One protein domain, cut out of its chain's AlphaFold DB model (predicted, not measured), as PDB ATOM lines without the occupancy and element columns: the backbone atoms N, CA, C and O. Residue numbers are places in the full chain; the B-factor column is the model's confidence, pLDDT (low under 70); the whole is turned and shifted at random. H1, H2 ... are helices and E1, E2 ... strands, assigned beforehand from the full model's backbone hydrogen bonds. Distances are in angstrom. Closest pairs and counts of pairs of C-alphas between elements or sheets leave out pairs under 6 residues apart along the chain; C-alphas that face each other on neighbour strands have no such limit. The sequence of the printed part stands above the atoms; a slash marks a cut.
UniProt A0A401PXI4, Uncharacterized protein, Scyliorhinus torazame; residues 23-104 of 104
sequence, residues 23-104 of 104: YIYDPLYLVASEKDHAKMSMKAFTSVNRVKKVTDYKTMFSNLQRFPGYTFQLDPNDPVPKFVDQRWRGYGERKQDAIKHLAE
ATOM      1  N   TYR A  23     -39.016  30.050  45.704       88.25
ATOM      2  CA  TYR A  23     -39.660  30.346  46.991       88.25
ATOM      3  C   TYR A  23     -41.021  29.654  47.190       88.25
ATOM      4  O   TYR A  23     -41.436  29.437  48.325       88.25
ATOM      5  N   ILE A  24     -41.717  29.280  46.109       88.75
ATOM      6  CA  ILE A  24     -43.021  28.600  46.175       88.75
ATOM      7  C   ILE A  24     -42.881  27.185  46.755       88.75
ATOM      8  O   ILE A  24     -43.816  26.667  47.363       88.75
ATOM      9  N   TYR A  25     -41.714  26.558  46.596       87.88
ATOM     10  CA  TYR A  25     -41.480  25.186  47.047       87.88
ATOM     11  C   TYR A  25     -41.108  25.079  48.530       87.88
ATOM     12  O   TYR A  25     -40.984  23.963  49.031       87.88
ATOM     13  N   ASP A  26     -40.965  26.203  49.236       86.38
ATOM     14  CA  ASP A  26     -40.710  26.232  50.677       86.38
ATOM     15  C   ASP A  26     -41.864  26.913  51.439       86.38
ATOM     16  O   ASP A  26     -41.734  28.051  51.905       86.38
ATOM     17  N   PRO A  27     -43.029  26.245  51.561       81.00
ATOM     18  CA  PRO A  27     -44.186  26.804  52.260       81.00
ATOM     19  C   PRO A  27     -43.994  26.854  53.782       81.00
ATOM     20  O   PRO A  27     -44.669  27.624  54.459       81.00
ATOM     21  N   LEU A  28     -43.095  26.024  54.322       83.00
ATOM     22  CA  LEU A  28     -42.823  25.920  55.758       83.00
ATOM     23  C   LEU A  28     -41.593  26.725  56.196       83.00
ATOM     24  O   LEU A  28     -41.288  26.741  57.388       83.00
ATOM     25  N   TYR A  29     -40.920  27.413  55.269       83.12
ATOM     26  CA  TYR A  29     -39.729  28.220  55.543       83.12
ATOM     27  C   TYR A  29     -38.595  27.405  56.195       83.12
ATOM     28  O   TYR A  29     -37.936  27.861  57.131       83.12
ATOM     29  N   LEU A  30     -38.418  26.157  55.747       85.50
ATOM     30  CA  LEU A  30     -37.425  25.223  56.282       85.50
ATOM     31  C   LEU A  30     -36.026  25.505  55.737       85.50
ATOM     32  O   LEU A  30     -35.036  25.313  56.442       85.50
ATOM     33  N   VAL A  31     -35.948  25.919  54.473       86.31
ATOM     34  CA  VAL A  31     -34.689  26.201  53.780       86.31
ATOM     35  C   VAL A  31     -34.397  27.696  53.826       86.31
ATOM     36  O   VAL A  31     -33.272  28.097  54.121       86.31
ATOM     37  N   ALA A  32     -35.409  28.518  53.552       83.75
ATOM     38  CA  ALA A  32     -35.317  29.969  53.539       83.75
ATOM     39  C   ALA A  32     -36.199  30.577  54.631       83.75
ATOM     40  O   ALA A  32     -37.278  30.076  54.931       83.75
ATOM     41  N   SER A  33     -35.775  31.703  55.209       87.44
ATOM     42  CA  SER A  33     -36.607  32.411  56.180       87.44
ATOM     43  C   SER A  33     -37.867  32.971  55.516       87.44
ATOM     44  O   SER A  33     -37.881  33.311  54.333       87.44
ATOM     45  N   GLU A  34     -38.910  33.205  56.311       85.19
ATOM     46  CA  GLU A  34     -40.106  33.931  55.876       85.19
ATOM     47  C   GLU A  34     -39.772  35.294  55.240       85.19
ATOM     48  O   GLU A  34     -40.378  35.692  54.244       85.19
ATOM     49  N   LYS A  35     -38.763  35.992  55.777       87.00
ATOM     50  CA  LYS A  35     -38.292  37.270  55.219       87.00
ATOM     51  C   LYS A  35     -37.739  37.107  53.805       87.00
ATOM     52  O   LYS A  35     -37.981  37.957  52.948       87.00
ATOM     53  N   ASP A  36     -37.010  36.023  53.566       88.94
ATOM     54  CA  ASP A  36     -36.424  35.735  52.261       88.94
ATOM     55  C   ASP A  36     -37.512  35.353  51.260       88.94
ATOM     56  O   ASP A  36     -37.498  35.846  50.136       88.94
ATOM     57  N   HIS A  37     -38.523  34.594  51.684       87.88
ATOM     58  CA  HIS A  37     -39.685  34.297  50.849       87.88
ATOM     59  C   HIS A  37     -40.410  35.584  50.421       87.88
ATOM     60  O   HIS A  37     -40.683  35.766  49.236       87.88
ATOM     61  N   ALA A  38     -40.667  36.517  51.346       87.25
ATOM     62  CA  ALA A  38     -41.291  37.806  51.027       87.25
ATOM     63  C   ALA A  38     -40.458  38.624  50.025       87.25
ATOM     64  O   ALA A  38     -40.974  39.202  49.068       87.25
ATOM     65  N   LYS A  39     -39.138  38.645  50.213       89.88
ATOM     66  CA  LYS A  39     -38.214  39.308  49.292       89.88
ATOM     67  C   LYS A  39     -38.248  38.668  47.902       89.88
ATOM     68  O   LYS A  39     -38.245  39.381  46.898       89.88
ATOM     69  N   MET A  40     -38.275  37.341  47.836       90.12
ATOM     70  CA  MET A  40     -38.267  36.598  46.577       90.12
ATOM     71  C   MET A  40     -39.597  36.702  45.832       90.12
ATOM     72  O   MET A  40     -39.577  36.898  44.618       90.12
ATOM     73  N   SER A  41     -40.732  36.706  46.533       88.31
ATOM     74  CA  SER A  41     -42.042  36.944  45.916       88.31
ATOM     75  C   SER A  41     -42.142  38.349  45.318       88.31
ATOM     76  O   SER A  41     -42.553  38.513  44.168       88.31
ATOM     77  N   MET A  42     -41.652  39.372  46.028       87.69
ATOM     78  CA  MET A  42     -41.557  40.732  45.487       87.69
ATOM     79  C   MET A  42     -40.635  40.798  44.265       87.69
ATOM     80  O   MET A  42     -40.973  41.429  43.260       87.69
ATOM     81  N   LYS A  43     -39.480  40.128  44.323       89.94
ATOM     82  CA  LYS A  43     -38.519  40.071  43.214       89.94
ATOM     83  C   LYS A  43     -39.113  39.386  41.983       89.94
ATOM     84  O   LYS A  43     -38.889  39.855  40.871       89.94
ATOM     85  N   ALA A  44     -39.881  38.315  42.164       88.25
ATOM     86  CA  ALA A  44     -40.573  37.632  41.078       88.25
ATOM     87  C   ALA A  44     -41.630  38.529  40.428       88.25
ATOM     88  O   ALA A  44     -41.629  38.706  39.204       88.25
ATOM     89  N   PHE A  45     -42.451  39.191  41.250       84.19
ATOM     90  CA  PHE A  45     -43.510  40.076  40.779       84.19
ATOM     91  C   PHE A  45     -42.979  41.295  40.011       84.19
ATOM     92  O   PHE A  45     -43.589  41.718  39.031       84.19
ATOM     93  N   THR A  46     -41.836  41.838  40.432       86.38
ATOM     94  CA  THR A  46     -41.198  43.032  39.841       86.38
ATOM     95  C   THR A  46     -40.127  42.709  38.797       86.38
ATOM     96  O   THR A  46     -39.432  43.606  38.318       86.38
ATOM     97  N   SER A  47     -39.968  41.436  38.432       85.69
ATOM     98  CA  SER A  47     -38.898  41.012  37.533       85.69
ATOM     99  C   SER A  47     -39.049  41.593  36.121       85.69
ATOM    100  O   SER A  47     -40.136  41.633  35.544       85.69
ATOM    101  N   VAL A  48     -37.917  41.983  35.520       83.56
ATOM    102  CA  VAL A  48     -37.849  42.520  34.144       83.56
ATOM    103  C   VAL A  48     -38.355  41.510  33.110       83.56
ATOM    104  O   VAL A  48     -38.859  41.904  32.064       83.56
ATOM    105  N   ASN A  49     -38.309  40.213  33.429       82.56
ATOM    106  CA  ASN A  49     -38.848  39.138  32.594       82.56
ATOM    107  C   ASN A  49     -40.348  39.302  32.296       82.56
ATOM    108  O   ASN A  49     -40.835  38.750  31.314       82.56
ATOM    109  N   ARG A  50     -41.074  40.068  33.120       84.12
ATOM    110  CA  ARG A  50     -42.487  40.388  32.899       84.12
ATOM    111  C   ARG A  50     -42.702  41.563  31.955       84.12
ATOM    112  O   ARG A  50     -43.838  41.832  31.604       84.12
ATOM    113  N   VAL A  51     -41.667  42.288  31.543       89.12
ATOM    114  CA  VAL A  51     -41.805  43.417  30.617       89.12
ATOM    115  C   VAL A  51     -41.477  42.940  29.209       89.12
ATOM    116  O   VAL A  51     -40.346  42.563  28.908       89.12
ATOM    117  N   LYS A  52     -42.469  42.978  28.320       90.50
ATOM    118  CA  LYS A  52     -42.319  42.627  26.907       90.50
ATOM    119  C   LYS A  52     -42.327  43.879  26.045       90.50
ATOM    120  O   LYS A  52     -43.154  44.774  26.206       90.50
ATOM    121  N   LYS A  53     -41.400  43.926  25.091       91.19
ATOM    122  CA  LYS A  53     -41.409  44.916  24.015       91.19
ATOM    123  C   LYS A  53     -42.409  44.455  22.956       91.19
ATOM    124  O   LYS A  53     -42.177  43.442  22.304       91.19
ATOM    125  N   VAL A  54     -43.503  45.190  22.795       91.06
ATOM    126  CA  VAL A  54     -44.569  44.902  21.829       91.06
ATOM    127  C   VAL A  54     -44.518  45.955  20.730       91.06
ATOM    128  O   VAL A  54     -44.470  47.151  21.013       91.06
ATOM    129  N   THR A  55     -44.481  45.528  19.472       91.62
ATOM    130  CA  THR A  55     -44.515  46.445  18.330       91.62
ATOM    131  C   THR A  55     -45.897  47.077  18.188       91.62
ATOM    132  O   THR A  55     -46.915  46.406  18.342       91.62
ATOM    133  N   ASP A  56     -45.939  48.371  17.885       90.44
ATOM    134  CA  ASP A  56     -47.185  49.063  17.561       90.44
ATOM    135  C   ASP A  56     -47.380  49.035  16.043       90.44
ATOM    136  O   ASP A  56     -46.610  49.634  15.293       90.44
ATOM    137  N   TYR A  57     -48.402  48.318  15.576       88.25
ATOM    138  CA  TYR A  57     -48.686  48.165  14.148       88.25
ATOM    139  C   TYR A  57     -48.964  49.495  13.444       88.25
ATOM    140  O   TYR A  57     -48.680  49.619  12.254       88.25
ATOM    141  N   LYS A  58     -49.478  50.503  14.158       88.31
ATOM    142  CA  LYS A  58     -49.812  51.803  13.564       88.31
ATOM    143  C   LYS A  58     -48.567  52.605  13.176       88.31
ATOM    144  O   LYS A  58     -48.610  53.388  12.231       88.31
ATOM    145  N   THR A  59     -47.469  52.412  13.899       90.56
ATOM    146  CA  THR A  59     -46.227  53.191  13.776       90.56
ATOM    147  C   THR A  59     -45.012  52.311  13.468       90.56
ATOM    148  O   THR A  59     -43.883  52.797  13.457       90.56
ATOM    149  N   MET A  60     -45.214  51.023  13.167       85.62
ATOM    150  CA  MET A  60     -44.145  50.028  12.999       85.62
ATOM    151  C   MET A  60     -43.103  50.425  11.944       85.62
ATOM    152  O   MET A  60     -41.916  50.166  12.123       85.62
ATOM    153  N   PHE A  61     -43.544  51.074  10.864       84.62
ATOM    154  CA  PHE A  61     -42.689  51.524   9.759       84.62
ATOM    155  C   PHE A  61     -42.298  53.006   9.853       84.62
ATOM    156  O   PHE A  61     -41.633  53.527   8.958       84.62
ATOM    157  N   SER A  62     -42.717  53.713  10.910       84.75
ATOM    158  CA  SER A  62     -42.358  55.116  11.101       84.75
ATOM    159  C   SER A  62     -41.065  55.234  11.903       84.75
ATOM    160  O   SER A  62     -40.985  54.786  13.041       84.75
ATOM    161  N   ASN A  63     -40.062  55.902  11.333       79.44
ATOM    162  CA  ASN A  63     -38.787  56.185  12.004       79.44
ATOM    163  C   ASN A  63     -38.801  57.535  12.749       79.44
ATOM    164  O   ASN A  63     -37.754  58.131  12.996       79.44
ATOM    165  N   LEU A  64     -39.989  58.069  13.060       85.56
ATOM    166  CA  LEU A  64     -40.132  59.386  13.674       85.56
ATOM    167  C   LEU A  64     -39.960  59.289  15.190       85.56
ATOM    168  O   LEU A  64     -40.619  58.494  15.849       85.56
ATOM    169  N   GLN A  65     -39.177  60.200  15.769       82.44
ATOM    170  CA  GLN A  65     -38.940  60.257  17.218       82.44
ATOM    171  C   GLN A  65     -40.227  60.414  18.051       82.44
ATOM    172  O   GLN A  65     -40.292  59.951  19.185       82.44
ATOM    173  N   ARG A  66     -41.266  61.048  17.488       86.69
ATOM    174  CA  ARG A  66     -42.573  61.242  18.146       86.69
ATOM    175  C   ARG A  66     -43.490  60.017  18.083       86.69
ATOM    176  O   ARG A  66     -44.474  59.972  18.810       86.69
ATOM    177  N   PHE A  67     -43.187  59.058  17.212       85.81
ATOM    178  CA  PHE A  67     -44.013  57.883  16.950       85.81
ATOM    179  C   PHE A  67     -43.142  56.630  17.045       85.81
ATOM    180  O   PHE A  67     -42.767  56.061  16.019       85.81
ATOM    181  N   PRO A  68     -42.765  56.211  18.268       87.81
ATOM    182  CA  PRO A  68     -42.001  54.985  18.434       87.81
ATOM    183  C   PRO A  68     -42.803  53.798  17.882       87.81
ATOM    184  O   PRO A  68     -43.997  53.670  18.141       87.81
ATOM    185  N   GLY A  69     -42.141  52.910  17.139       89.25
ATOM    186  CA  GLY A  69     -42.758  51.700  16.574       89.25
ATOM    187  C   GLY A  69     -43.003  50.576  17.588       89.25
ATOM    188  O   GLY A  69     -43.315  49.450  17.205       89.25
ATOM    189  N   TYR A  70     -42.792  50.828  18.883       90.38
ATOM    190  CA  TYR A  70     -42.961  49.838  19.940       90.38
ATOM    191  C   TYR A  70     -43.362  50.481  21.267       90.38
ATOM    192  O   TYR A  70     -43.048  51.637  21.544       90.38
ATOM    193  N   THR A  71     -43.994  49.678  22.114       91.00
ATOM    194  CA  THR A  71     -44.336  49.998  23.500       91.00
ATOM    195  C   THR A  71     -43.810  48.901  24.420       91.00
ATOM    196  O   THR A  71     -43.658  47.745  24.018       91.00
ATOM    197  N   PHE A  72     -43.486  49.256  25.658       91.50
ATOM    198  CA  PHE A  72     -43.209  48.267  26.694       91.50
ATOM    199  C   PHE A  72     -44.508  47.964  27.425       91.50
ATOM    200  O   PHE A  72     -45.143  48.870  27.963       91.50
ATOM    201  N   GLN A  73     -44.905  46.698  27.424       90.38
ATOM    202  CA  GLN A  73     -46.107  46.223  28.093       90.38
ATOM    203  C   GLN A  73     -45.723  45.202  29.153       90.38
ATOM    204  O   GLN A  73     -44.807  44.399  28.962       90.38
ATOM    205  N   LEU A  74     -46.424  45.241  30.281       89.50
ATOM    206  CA  LEU A  74     -46.312  44.193  31.281       89.50
ATOM    207  C   LEU A  74     -47.081  42.970  30.777       89.50
ATOM    208  O   LEU A  74     -48.262  43.074  30.456       89.50
ATOM    209  N   ASP A  75     -46.399  41.835  30.685       85.06
ATOM    210  CA  ASP A  75     -46.979  40.563  30.292       85.06
ATOM    211  C   ASP A  75     -48.036  40.152  31.324       85.06
ATOM    212  O   ASP A  75     -47.703  39.943  32.500       85.06
ATOM    213  N   PRO A  76     -49.312  40.051  30.919       78.31
ATOM    214  CA  PRO A  76     -50.371  39.617  31.816       78.31
ATOM    215  C   PRO A  76     -50.283  38.119  32.129       78.31
ATOM    216  O   PRO A  76     -50.901  37.673  33.095       78.31
ATOM    217  N   ASN A  77     -49.541  37.337  31.334       82.06
ATOM    218  CA  ASN A  77     -49.369  35.914  31.584       82.06
ATOM    219  C   ASN A  77     -48.339  35.690  32.690       82.06
ATOM    220  O   ASN A  77     -47.129  35.763  32.484       82.06
ATOM    221  N   ASP A  78     -48.853  35.403  33.877       79.25
ATOM    222  CA  ASP A  78     -48.063  34.885  34.981       79.25
ATOM    223  C   ASP A  78     -47.615  33.440  34.665       79.25
ATOM    224  O   ASP A  78     -48.465  32.616  34.310       79.25
ATOM    225  N   PRO A  79     -46.311  33.105  34.753       84.25
ATOM    226  CA  PRO A  79     -45.843  31.728  34.589       84.25
ATOM    227  C   PRO A  79     -46.384  30.769  35.656       84.25
ATOM    228  O   PRO A  79     -46.330  29.553  35.461       84.25
ATOM    229  N   VAL A  80     -46.873  31.279  36.786       86.06
ATOM    230  CA  VAL A  80     -47.392  30.455  37.873       86.06
ATOM    231  C   VAL A  80     -48.915  30.287  37.736       86.06
ATOM    232  O   VAL A  80     -49.648  31.270  37.603       86.06
ATOM    233  N   PRO A  81     -49.436  29.046  37.790       89.00
ATOM    234  CA  PRO A  81     -50.870  28.797  37.733       89.00
ATOM    235  C   PRO A  81     -51.651  29.482  38.861       89.00
ATOM    236  O   PRO A  81     -51.222  29.500  40.010       89.00
ATOM    237  N   LYS A  82     -52.871  29.940  38.554       84.81
ATOM    238  CA  LYS A  82     -53.742  30.679  39.492       84.81
ATOM    239  C   LYS A  82     -54.103  29.925  40.780       84.81
ATOM    240  O   LYS A  82     -54.499  30.566  41.746       84.81
ATOM    241  N   PHE A  83     -54.034  28.592  40.781       86.38
ATOM    242  CA  PHE A  83     -54.330  27.781  41.969       86.38
ATOM    243  C   PHE A  83     -53.183  27.779  42.987       86.38
ATOM    244  O   PHE A  83     -53.395  27.410  44.138       86.38
ATOM    245  N   VAL A  84     -51.972  28.160  42.570       86.50
ATOM    246  CA  VAL A  84     -50.816  28.266  43.455       86.50
ATOM    247  C   VAL A  84     -50.864  29.628  44.126       86.50
ATOM    248  O   VAL A  84     -50.825  30.668  43.465       86.50
ATOM    249  N   ASP A  85     -50.938  29.622  45.451       80.56
ATOM    250  CA  ASP A  85     -50.907  30.853  46.221       80.56
ATOM    251  C   ASP A  85     -49.479  31.411  46.255       80.56
ATOM    252  O   ASP A  85     -48.580  30.840  46.867       80.56
ATOM    253  N   GLN A  86     -49.262  32.524  45.557       79.56
ATOM    254  CA  GLN A  86     -47.979  33.236  45.529       79.56
ATOM    255  C   GLN A  86     -47.893  34.333  46.591       79.56
ATOM    256  O   GLN A  86     -46.871  35.019  46.701       79.56
ATOM    257  N   ARG A  87     -48.991  34.585  47.311       76.38
ATOM    258  CA  ARG A  87     -49.059  35.684  48.264       76.38
ATOM    259  C   ARG A  87     -48.211  35.336  49.473       76.38
ATOM    260  O   ARG A  87     -48.321  34.259  50.052       76.38
ATOM    261  N   TRP A  88     -47.400  36.296  49.900       72.94
ATOM    262  CA  TRP A  88     -46.796  36.208  51.216       72.94
ATOM    263  C   TRP A  88     -47.881  36.461  52.269       72.94
ATOM    264  O   TRP A  88     -48.391  37.572  52.393       72.94
ATOM    265  N   ARG A  89     -48.249  35.403  52.999       69.94
ATOM    266  CA  ARG A  89     -49.293  35.403  54.039       69.94
ATOM    267  C   ARG A  89     -48.909  36.221  55.281       69.94
ATOM    268  O   ARG A  89     -49.773  36.771  55.965       69.94
ATOM    269  N   GLY A  90     -47.606  36.383  55.507       70.94
ATOM    270  CA  GLY A  90     -47.023  37.254  56.525       70.94
ATOM    271  C   GLY A  90     -47.465  36.970  57.963       70.94
ATOM    272  O   GLY A  90     -48.165  36.008  58.277       70.94
ATOM    273  N   TYR A  91     -47.097  37.885  58.863       61.28
ATOM    274  CA  TYR A  91     -47.465  37.825  60.285       61.28
ATOM    275  C   TYR A  91     -48.976  37.985  60.543       61.28
ATOM    276  O   TYR A  91     -49.451  37.672  61.635       61.28
ATOM    277  N   GLY A  92     -49.730  38.491  59.561       63.38
ATOM    278  CA  GLY A  92     -51.167  38.741  59.676       63.38
ATOM    279  C   GLY A  92     -51.981  37.458  59.830       63.38
ATOM    280  O   GLY A  92     -52.836  37.395  60.710       63.38
ATOM    281  N   GLU A  93     -51.678  36.420  59.045       64.81
ATOM    282  CA  GLU A  93     -52.365  35.126  59.159       64.81
ATOM    283  C   GLU A  93     -51.969  34.377  60.434       64.81
ATOM    284  O   GLU A  93     -52.852  33.899  61.137       64.81
ATOM    285  N   ARG A  94     -50.689  34.410  60.846       65.12
ATOM    286  CA  ARG A  94     -50.270  33.871  62.159       65.12
ATOM    287  C   ARG A  94     -51.041  34.500  63.313       65.12
ATOM    288  O   ARG A  94     -51.411  33.807  64.253       65.12
ATOM    289  N   LYS A  95     -51.294  35.811  63.248       64.00
ATOM    290  CA  LYS A  95     -52.106  36.508  64.248       64.00
ATOM    291  C   LYS A  95     -53.553  36.017  64.222       64.00
ATOM    292  O   LYS A  95     -54.125  35.823  65.286       64.00
ATOM    293  N   GLN A  96     -54.143  35.817  63.044       74.06
ATOM    294  CA  GLN A  96     -55.509  35.301  62.947       74.06
ATOM    295  C   GLN A  96     -55.624  33.858  63.437       74.06
ATOM    296  O   GLN A  96     -56.560  33.554  64.163       74.06
ATOM    297  N   ASP A  97     -54.671  32.995  63.104       77.38
ATOM    298  CA  ASP A  97     -54.673  31.606  63.559       77.38
ATOM    299  C   ASP A  97     -54.374  31.501  65.059       77.38
ATOM    300  O   ASP A  97     -55.030  30.736  65.760       77.38
ATOM    301  N   ALA A  98     -53.487  32.346  65.597       77.31
ATOM    302  CA  ALA A  98     -53.286  32.464  67.040       77.31
ATOM    303  C   ALA A  98     -54.548  32.961  67.763       77.31
ATOM    304  O   ALA A  98     -54.877  32.453  68.828       77.31
ATOM    305  N   ILE A  99     -55.279  33.927  67.188       81.56
ATOM    306  CA  ILE A  99     -56.565  34.389  67.734       81.56
ATOM    307  C   ILE A  99     -57.609  33.265  67.695       81.56
ATOM    308  O   ILE A  99     -58.337  33.112  68.667       81.56
ATOM    309  N   LYS A 100     -57.677  32.475  66.615       85.19
ATOM    310  CA  LYS A 100     -58.586  31.318  66.525       85.19
ATOM    311  C   LYS A 100     -58.272  30.278  67.599       85.19
ATOM    312  O   LYS A 100     -59.184  29.859  68.291       85.19
ATOM    313  N   HIS A 101     -56.998  29.933  67.783       81.56
ATOM    314  CA  HIS A 101     -56.569  28.998  68.828       81.56
ATOM    315  C   HIS A 101     -56.763  29.527  70.254       81.56
ATOM    316  O   HIS A 101     -56.918  28.736  71.169       81.56
ATOM    317  N   LEU A 102     -56.727  30.847  70.462       84.81
ATOM    318  CA  LEU A 102     -57.038  31.475  71.755       84.81
ATOM    319  C   LEU A 102     -58.548  31.589  72.024       84.81
ATOM    320  O   LEU A 102     -58.936  31.886  73.152       84.81
ATOM    321  N   ALA A 103     -59.375  31.453  70.986       80.44
ATOM    322  CA  ALA A 103     -60.830  31.504  71.070       80.44
ATOM    323  C   ALA A 103     -61.478  30.108  71.189       80.44
ATOM    324  O   ALA A 103     -62.685  30.042  71.428       80.44
ATOM    325  N   GLU A 104     -60.696  29.034  71.018       64.12
ATOM    326  CA  GLU A 104     -61.021  27.657  71.429       64.12
ATOM    327  C   GLU A 104     -60.670  27.426  72.905       64.12
ATOM    328  O   GLU A 104     -61.459  26.724  73.578       64.12
TER     329      GLU A 104
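What this domain is: This is residues 23 to 104 of the 104 residues of an uncharacterized protein of Scyliorhinus torazame (UniProt A0A401PXI4). This model is a long thin rod with a two-stranded hairpin, E1 and E2, toward one end, helix H1 in the middle, and helix H2 at the other end, where residues 92 to 104 stand free and stick out. The long loop of residues 56 to 69 lies beyond the strands and makes the far tip. The printed part has 82 residues, with two named helices and two named strands in the order H1, E1, E2, H2; the sheet, E1 - E2, is antiparallel. The class is mixed, helices and strands, with 36 residues, under half, in named elements. The whole is extended, with a radius of gyration of the C-alphas of 20.6 A and spans of 68 by 27 by 22 A.

Where its parts are: Find C-alpha 51 at (-41.805, 43.417, 30.617); from there E1 runs through residues 51 to 55, 12.9 A. E2, residues 70 to 74, covers 13.1 A. H1, residues 34 to 45, begins at (-40.106, 33.931, 55.876) and measures 16.7 A. H2, residues 90 to 103, measures 20.9 A and ends at (-60.830, 31.504, 71.070).

How they stand to each other: Look first at the hairpin of E1 and E2, antiparallel at 148 degrees. N 52 and O 73 are 2.8 A apart and N 73 and O 52 2.9 A, both within hydrogen-bond range. H1 and E2 are apart, as are E1 and H2. H1 and H2 are close but not clearly touching; their closest C-alphas, of Glu 34 and Gly 90, are 7.7 A apart. They run opposite ways at a steep tilt of 49 degrees. Every O i to N i+4 pair is within hydrogen-bond range in H1, and 9 of 10 in H2.

The domain as a whole: The C-alphas farthest apart, of Asn 63 and Glu 104, are 69.6 A apart. The printed part has no cut. The links E1 to E2 and E2 to H2 are long; H1 to E1 is tight. In the pLDDT column, look for values under 70 at residues 89, 91 to 95 and 104.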